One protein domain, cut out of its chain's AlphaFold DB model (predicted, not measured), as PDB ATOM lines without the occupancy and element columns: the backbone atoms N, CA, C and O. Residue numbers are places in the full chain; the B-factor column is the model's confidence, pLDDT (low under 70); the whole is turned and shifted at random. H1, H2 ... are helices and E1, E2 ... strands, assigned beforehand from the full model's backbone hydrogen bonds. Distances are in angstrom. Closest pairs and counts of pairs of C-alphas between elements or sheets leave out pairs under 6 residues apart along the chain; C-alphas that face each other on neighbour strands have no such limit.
ATOM      1  N   ARG A  25     -42.374  -8.653 -14.947       94.81
ATOM      2  CA  ARG A  25     -43.104  -9.419 -15.961       94.81
ATOM      3  C   ARG A  25     -44.615  -9.284 -15.815       94.81
ATOM      4  O   ARG A  25     -45.321  -9.341 -16.816       94.81
ATOM      5  N   ASN A  26     -45.086  -9.113 -14.581       94.69
ATOM      6  CA  ASN A  26     -46.503  -9.183 -14.230       94.69
ATOM      7  C   ASN A  26     -47.074  -7.834 -13.773       94.69
ATOM      8  O   ASN A  26     -48.219  -7.510 -14.080       94.69
ATOM      9  N   ASP A  27     -46.287  -7.036 -13.054       95.06
ATOM     10  CA  ASP A  27     -46.742  -5.774 -12.468       95.06
ATOM     11  C   ASP A  27     -46.585  -4.582 -13.415       95.06
ATOM     12  O   ASP A  27     -47.255  -3.561 -13.237       95.06
ATOM     13  N   PHE A  28     -45.678  -4.671 -14.390       96.31
ATOM     14  CA  PHE A  28     -45.305  -3.534 -15.221       96.31
ATOM     15  C   PHE A  28     -45.897  -3.620 -16.621       96.31
ATOM     16  O   PHE A  28     -45.744  -4.607 -17.337       96.31
ATOM     17  N   VAL A  29     -46.535  -2.526 -17.027       96.69
ATOM     18  CA  VAL A  29     -47.095  -2.355 -18.368       96.69
ATOM     19  C   VAL A  29     -46.705  -0.975 -18.864       96.69
ATOM     20  O   VAL A  29     -47.006   0.025 -18.209       96.69
ATOM     21  N   ARG A  30     -46.033  -0.914 -20.013       94.75
ATOM     22  CA  ARG A  30     -45.640   0.353 -20.629       94.75
ATOM     23  C   ARG A  30     -46.816   0.935 -21.403       94.75
ATOM     24  O   ARG A  30     -47.531   0.207 -22.082       94.75
ATOM     25  N   LEU A  31     -47.002   2.242 -21.310       92.50
ATOM     26  CA  LEU A  31     -48.039   2.995 -22.000       92.50
ATOM     27  C   LEU A  31     -47.394   3.784 -23.134       92.50
ATOM     28  O   LEU A  31     -46.641   4.721 -22.885       92.50
ATOM     29  N   VAL A  32     -47.691   3.423 -24.377       89.44
ATOM     30  CA  VAL A  32     -47.161   4.128 -25.551       89.44
ATOM     31  C   VAL A  32     -48.285   4.880 -26.236       89.44
ATOM     32  O   VAL A  32     -49.346   4.323 -26.495       89.44
ATOM     33  N   LYS A  33     -48.077   6.166 -26.503       86.25
ATOM     34  CA  LYS A  33     -49.063   6.991 -27.198       86.25
ATOM     35  C   LYS A  33     -49.221   6.495 -28.641       86.25
ATOM     36  O   LYS A  33     -48.224   6.381 -29.345       86.25
ATOM     37  N   ARG A  34     -50.459   6.257 -29.086       85.25
ATOM     38  CA  ARG A  34     -50.784   5.910 -30.479       85.25
ATOM     39  C   ARG A  34     -51.193   7.168 -31.246       85.25
ATOM     40  O   ARG A  34     -52.047   7.924 -30.768       85.25
ATOM     41  N   LEU A  35     -50.602   7.416 -32.418       80.56
ATOM     42  CA  LEU A  35     -51.068   8.498 -33.287       80.56
ATOM     43  C   LEU A  35     -52.307   8.063 -34.089       80.56
ATOM     44  O   LEU A  35     -52.459   6.882 -34.411       80.56
ATOM     45  N   TYR A  75     -44.856  -7.156 -20.784       95.94
ATOM     46  CA  TYR A  75     -43.513  -7.718 -20.889       95.94
ATOM     47  C   TYR A  75     -43.321  -8.530 -22.192       95.94
ATOM     48  O   TYR A  75     -44.028  -9.524 -22.390       95.94
ATOM     49  N   PRO A  76     -42.370  -8.164 -23.076       95.62
ATOM     50  CA  PRO A  76     -42.229  -8.822 -24.376       95.62
ATOM     51  C   PRO A  76     -41.676 -10.258 -24.310       95.62
ATOM     52  O   PRO A  76     -40.783 -10.596 -23.514       95.62
ATOM     53  N   ALA A  77     -42.184 -11.115 -25.201       94.25
ATOM     54  CA  ALA A  77     -41.755 -12.508 -25.337       94.25
ATOM     55  C   ALA A  77     -40.413 -12.654 -26.081       94.25
ATOM     56  O   ALA A  77     -39.626 -13.548 -25.767       94.25
ATOM     57  N   ASP A  78     -40.128 -11.762 -27.023       95.69
ATOM     58  CA  ASP A  78     -38.920 -11.734 -27.841       95.69
ATOM     59  C   ASP A  78     -37.765 -10.999 -27.142       95.69
ATOM     60  O   ASP A  78     -37.951 -10.013 -26.431       95.69
ATOM     61  N   LEU A  79     -36.531 -11.477 -27.334       95.19
ATOM     62  CA  LEU A  79     -35.374 -10.958 -26.599       95.19
ATOM     63  C   LEU A  79     -35.059  -9.494 -26.944       95.19
ATOM     64  O   LEU A  79     -34.753  -8.713 -26.047       95.19
ATOM     65  N   VAL A  80     -35.143  -9.108 -28.218       94.44
ATOM     66  CA  VAL A  80     -34.747  -7.765 -28.673       94.44
ATOM     67  C   VAL A  80     -35.709  -6.697 -28.151       94.44
ATOM     68  O   VAL A  80     -35.264  -5.740 -27.509       94.44
ATOM     69  N   THR A  81     -37.023  -6.872 -28.332       91.62
ATOM     70  CA  THR A  81     -38.004  -5.919 -27.786       91.62
ATOM     71  C   THR A  81     -37.980  -5.932 -26.263       91.62
ATOM     72  O   THR A  81     -38.073  -4.872 -25.647       91.62
ATOM     73  N   ARG A  82     -37.755  -7.093 -25.631       94.81
ATOM     74  CA  ARG A  82     -37.560  -7.181 -24.178       94.81
ATOM     75  C   ARG A  82     -36.372  -6.356 -23.698       94.81
ATOM     76  O   ARG A  82     -36.517  -5.654 -22.703       94.81
ATOM     77  N   LEU A  83     -35.221  -6.403 -24.369       94.69
ATOM     78  CA  LEU A  83     -34.057  -5.596 -23.987       94.69
ATOM     79  C   LEU A  83     -34.363  -4.096 -24.080       94.69
ATOM     80  O   LEU A  83     -34.035  -3.353 -23.158       94.69
ATOM     81  N   SER A  84     -35.055  -3.659 -25.136       92.44
ATOM     82  CA  SER A  84     -35.497  -2.263 -25.271       92.44
ATOM     83  C   SER A  84     -36.506  -1.859 -24.186       92.44
ATOM     84  O   SER A  84     -36.389  -0.796 -23.570       92.44
ATOM     85  N   TRP A  85     -37.476  -2.730 -23.898       94.19
ATOM     86  CA  TRP A  85     -38.490  -2.527 -22.865       94.19
ATOM     87  C   TRP A  85     -37.855  -2.423 -21.472       94.19
ATOM     88  O   TRP A  85     -38.144  -1.478 -20.740       94.19
ATOM     89  N   VAL A  86     -36.926  -3.327 -21.135       94.69
ATOM     90  CA  VAL A  86     -36.192  -3.317 -19.856       94.69
ATOM     91  C   VAL A  86     -35.272  -2.104 -19.774       94.69
ATOM     92  O   VAL A  86     -35.252  -1.427 -18.749       94.69
ATOM     93  N   GLY A  87     -34.553  -1.779 -20.851       92.56
ATOM     94  CA  GLY A  87     -33.717  -0.581 -20.915       92.56
ATOM     95  C   GLY A  87     -34.524   0.689 -20.653       92.56
ATOM     96  O   GLY A  87     -34.100   1.529 -19.864       92.56
ATOM     97  N   THR A  88     -35.727   0.786 -21.231       91.88
ATOM     98  CA  THR A  88     -36.655   1.895 -20.971       91.88
ATOM     99  C   THR A  88     -37.094   1.915 -19.506       91.88
ATOM    100  O   THR A  88     -37.034   2.959 -18.866       91.88
ATOM    101  N   LEU A  89     -37.477   0.762 -18.944       93.31
ATOM    102  CA  LEU A  89     -37.895   0.655 -17.545       93.31
ATOM    103  C   LEU A  89     -36.818   1.174 -16.577       93.31
ATOM    104  O   LEU A  89     -37.138   1.914 -15.648       93.31
ATOM    105  N   LEU A  90     -35.550   0.824 -16.815       90.94
ATOM    106  CA  LEU A  90     -34.419   1.214 -15.964       90.94
ATOM    107  C   LEU A  90     -34.125   2.723 -15.994       90.94
ATOM    108  O   LEU A  90     -33.622   3.261 -15.008       90.94
ATOM    109  N   ILE A  91     -34.452   3.415 -17.089       87.38
ATOM    110  CA  ILE A  91     -34.273   4.872 -17.208       87.38
ATOM    111  C   ILE A  91     -35.551   5.666 -16.882       87.38
ATOM    112  O   ILE A  91     -35.493   6.882 -16.684       87.38
ATOM    113  N   SER A  92     -36.704   5.002 -16.754       89.06
ATOM    114  CA  SER A  92     -37.994   5.604 -16.393       89.06
ATOM    115  C   SER A  92     -38.120   5.848 -14.883       89.06
ATOM    116  O   SER A  92     -39.021   5.336 -14.222       89.06
ATOM    117  N   LEU A  93     -37.271   6.724 -14.330       81.94
ATOM    118  CA  LEU A  93     -37.153   7.002 -12.883       81.94
ATOM    119  C   LEU A  93     -38.474   7.349 -12.169       81.94
ATOM    120  O   LEU A  93     -38.584   7.249 -10.947       81.94
ATOM    121  N   ARG A  94     -39.478   7.817 -12.919       87.88
ATOM    122  CA  ARG A  94     -40.762   8.300 -12.392       87.88
ATOM    123  C   ARG A  94     -41.986   7.553 -12.901       87.88
ATOM    124  O   ARG A  94     -43.087   7.953 -12.526       87.88
ATOM    125  N   PHE A  95     -41.806   6.534 -13.740       91.81
ATOM    126  CA  PHE A  95     -42.903   5.699 -14.238       91.81
ATOM    127  C   PHE A  95     -44.084   6.498 -14.827       91.81
ATOM    128  O   PHE A  95     -45.245   6.161 -14.622       91.81
ATOM    129  N   ALA A  96     -43.796   7.602 -15.532       89.75
ATOM    130  CA  ALA A  96     -44.818   8.513 -16.066       89.75
ATOM    131  C   ALA A  96     -45.633   7.910 -17.228       89.75
ATOM    132  O   ALA A  96     -46.742   8.362 -17.500       89.75
ATOM    133  N   ASP A  97     -45.072   6.905 -17.889       91.31
ATOM    134  CA  ASP A  97     -45.632   6.106 -18.978       91.31
ATOM    135  C   ASP A  97     -45.738   4.626 -18.597       91.31
ATOM    136  O   ASP A  97     -45.662   3.748 -19.448       91.31
ATOM    137  N   TRP A  98     -45.885   4.321 -17.308       94.25
ATOM    138  CA  TRP A  98     -45.904   2.943 -16.823       94.25
ATOM    139  C   TRP A  98     -47.066   2.721 -15.869       94.25
ATOM    140  O   TRP A  98     -47.364   3.568 -15.034       94.25
ATOM    141  N   LYS A  99     -47.689   1.549 -15.936       95.62
ATOM    142  CA  LYS A  99     -48.380   0.954 -14.789       95.62
ATOM    143  C   LYS A  99     -47.383   0.065 -14.051       95.62
ATOM    144  O   LYS A  99     -46.520  -0.522 -14.697       95.62
ATOM    145  N   ILE A 100     -47.477   0.009 -12.724       94.69
ATOM    146  CA  ILE A 100     -46.502  -0.682 -11.853       94.69
ATOM    147  C   ILE A 100     -47.179  -1.622 -10.835       94.69
ATOM    148  O   ILE A 100     -46.629  -1.925  -9.767       94.69
ATOM    149  N   GLY A 101     -48.433  -2.001 -11.083       91.00
ATOM    150  CA  GLY A 101     -49.239  -2.816 -10.174       91.00
ATOM    151  C   GLY A 101     -49.533  -2.093  -8.858       91.00
ATOM    152  O   GLY A 101     -49.561  -2.695  -7.784       91.00
ATOM    153  N   SER A 102     -49.653  -0.766  -8.890       89.31
ATOM    154  CA  SER A 102     -49.949   0.061  -7.721       89.31
ATOM    155  C   SER A 102     -51.191   0.887  -7.991       89.31
ATOM    156  O   SER A 102     -51.136   1.910  -8.665       89.31
ATOM    157  N   HIS A 103     -52.315   0.505  -7.381       86.88
ATOM    158  CA  HIS A 103     -53.613   1.162  -7.586       86.88
ATOM    159  C   HIS A 103     -53.561   2.698  -7.461       86.88
ATOM    160  O   HIS A 103     -54.195   3.430  -8.219       86.88
ATOM    161  N   ASN A 104     -52.786   3.227  -6.506       86.56
ATOM    162  CA  ASN A 104     -52.672   4.673  -6.299       86.56
ATOM    163  C   ASN A 104     -51.912   5.402  -7.412       86.56
ATOM    164  O   ASN A 104     -52.165   6.595  -7.624       86.56
ATOM    165  N   HIS A 105     -50.972   4.705  -8.039       90.62
ATOM    166  CA  HIS A 105     -50.176   5.176  -9.155       90.62
ATOM    167  C   HIS A 105     -50.940   4.998 -10.464       90.62
ATOM    168  O   HIS A 105     -51.229   5.984 -11.129       90.62
ATOM    169  N   ASP A 106     -51.351   3.767 -10.759       92.88
ATOM    170  CA  ASP A 106     -51.850   3.345 -12.066       92.88
ATOM    171  C   ASP A 106     -53.169   4.031 -12.436       92.88
ATOM    172  O   ASP A 106     -53.387   4.355 -13.595       92.88
ATOM    173  N   ARG A 107     -54.009   4.386 -11.451       90.81
ATOM    174  CA  ARG A 107     -55.222   5.194 -11.696       90.81
ATOM    175  C   ARG A 107     -54.945   6.606 -12.224       90.81
ATOM    176  O   ARG A 107     -55.871   7.309 -12.610       90.81
ATOM    177  N   LYS A 108     -53.702   7.077 -12.108       88.50
ATOM    178  CA  LYS A 108     -53.254   8.387 -12.600       88.50
ATOM    179  C   LYS A 108     -52.503   8.265 -13.921       88.50
ATOM    180  O   LYS A 108     -51.952   9.269 -14.366       88.50
ATOM    181  N   GLN A 109     -52.440   7.056 -14.475       89.19
ATOM    182  CA  GLN A 109     -51.712   6.750 -15.689       89.19
ATOM    183  C   GLN A 109     -52.677   6.618 -16.876       89.19
ATOM    184  O   GLN A 109     -53.778   6.090 -16.698       89.19
ATOM    185  N   PRO A 110     -52.289   7.090 -18.073       82.88
ATOM    186  CA  PRO A 110     -51.062   7.841 -18.355       82.88
ATOM    187  C   PRO A 110     -51.075   9.203 -17.651       82.88
ATOM    188  O   PRO A 110     -52.135   9.817 -17.483       82.88
ATOM    189  N   ALA A 111     -49.904   9.667 -17.208       75.75
ATOM    190  CA  ALA A 111     -49.801  10.983 -16.596       75.75
ATOM    191  C   ALA A 111     -50.381  12.034 -17.561       75.75
ATOM    192  O   ALA A 111     -50.104  11.981 -18.763       75.75
ATOM    193  N   PRO A 112     -51.192  12.996 -17.076       70.62
ATOM    194  CA  PRO A 112     -51.741  14.016 -17.951       70.62
ATOM    195  C   PRO A 112     -50.573  14.720 -18.647       70.62
ATOM    196  O   PRO A 112     -49.617  15.106 -17.956       70.62
ATOM    197  N   PRO A 113     -50.621  14.887 -19.983       69.69
ATOM    198  CA  PRO A 113     -49.536  15.521 -20.699       69.69
ATOM    199  C   PRO A 113     -49.280  16.869 -20.045       69.69
ATOM    200  O   PRO A 113     -50.209  17.631 -19.760       69.69
TER     201      PRO A 113
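AT A GLANCE: This is residues 25 to 35 and 75 to 113 of the 419 residues of the protein "MBOAT_2 domain-containing protein" of Elsinoe australis (UniProt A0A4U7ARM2). A short two-stranded ladder, the long strand E1 beside the short strand E2, makes the middle, with helix H1 off to one side, near E1, and the one small helix H2 by E2. From H1 the chain arches back to E2 through residues 92 to 97, and residues 78 to 83 stick out from the rest. The printed part has 50 residues, with two named strands and two named helices that follow along the chain as E1, H1, E2, H2; the sheet, E1 - E2, is antiparallel, and the class is mixed, helices and strands, with 26 residues in named elements. It is only just compact, close to loose, with a radius of gyration of the C-alphas of 11.2 A and spans of 30 by 26 by 18 A.

HOW THE PARTS SIT: E1, residues 28 to 33, and E2, residues 98 to 100, are antiparallel neighbours at 163 degrees. The C-alphas of Phe 28 and Ile 100 face each other at 4.6 A. N 29 and O 99 are within hydrogen-bond range at 3.1 A, as are N 99 and O 29 at 2.8 A. H1, residues 79 to 91, and E1 are near each other, with 6 pairs of C-alphas within 10 A. The closest C-alphas of E2 and H2, residues 103 to 106, are those of Lys 99 and Asp 106, 5.0 A apart. H2 is apart from E1 and from H1. In H1 every O i to N i+4 pair is within hydrogen-bond range; H2 is too short for such a pair, and its one O i to N i+3 pair is not within range.

IN THESE COORDINATES: E1 begins at C-alpha 28, (-45.305, -3.534, -15.221), and is 16.4 A long. H1 begins at C-alpha 79, (-35.374, -10.958, -26.599), and is 18.4 A long. E2 measures 6.2 A. H2 measures 5.3 A and ends at C-alpha 106, (-51.850, 3.345, -12.066).

THE WHOLE: The two farthest C-alphas, of Val 80 and Asn 104, are 31.3 A apart. Residues 36 to 74 are not printed, and C-alphas 35 and 75 are 21.8 A apart across the cut. Of the links printed whole, H1 to E2 is short and E2 to H2 tight. The mean pLDDT of the printed part is 90.3; residue 113 is under 70.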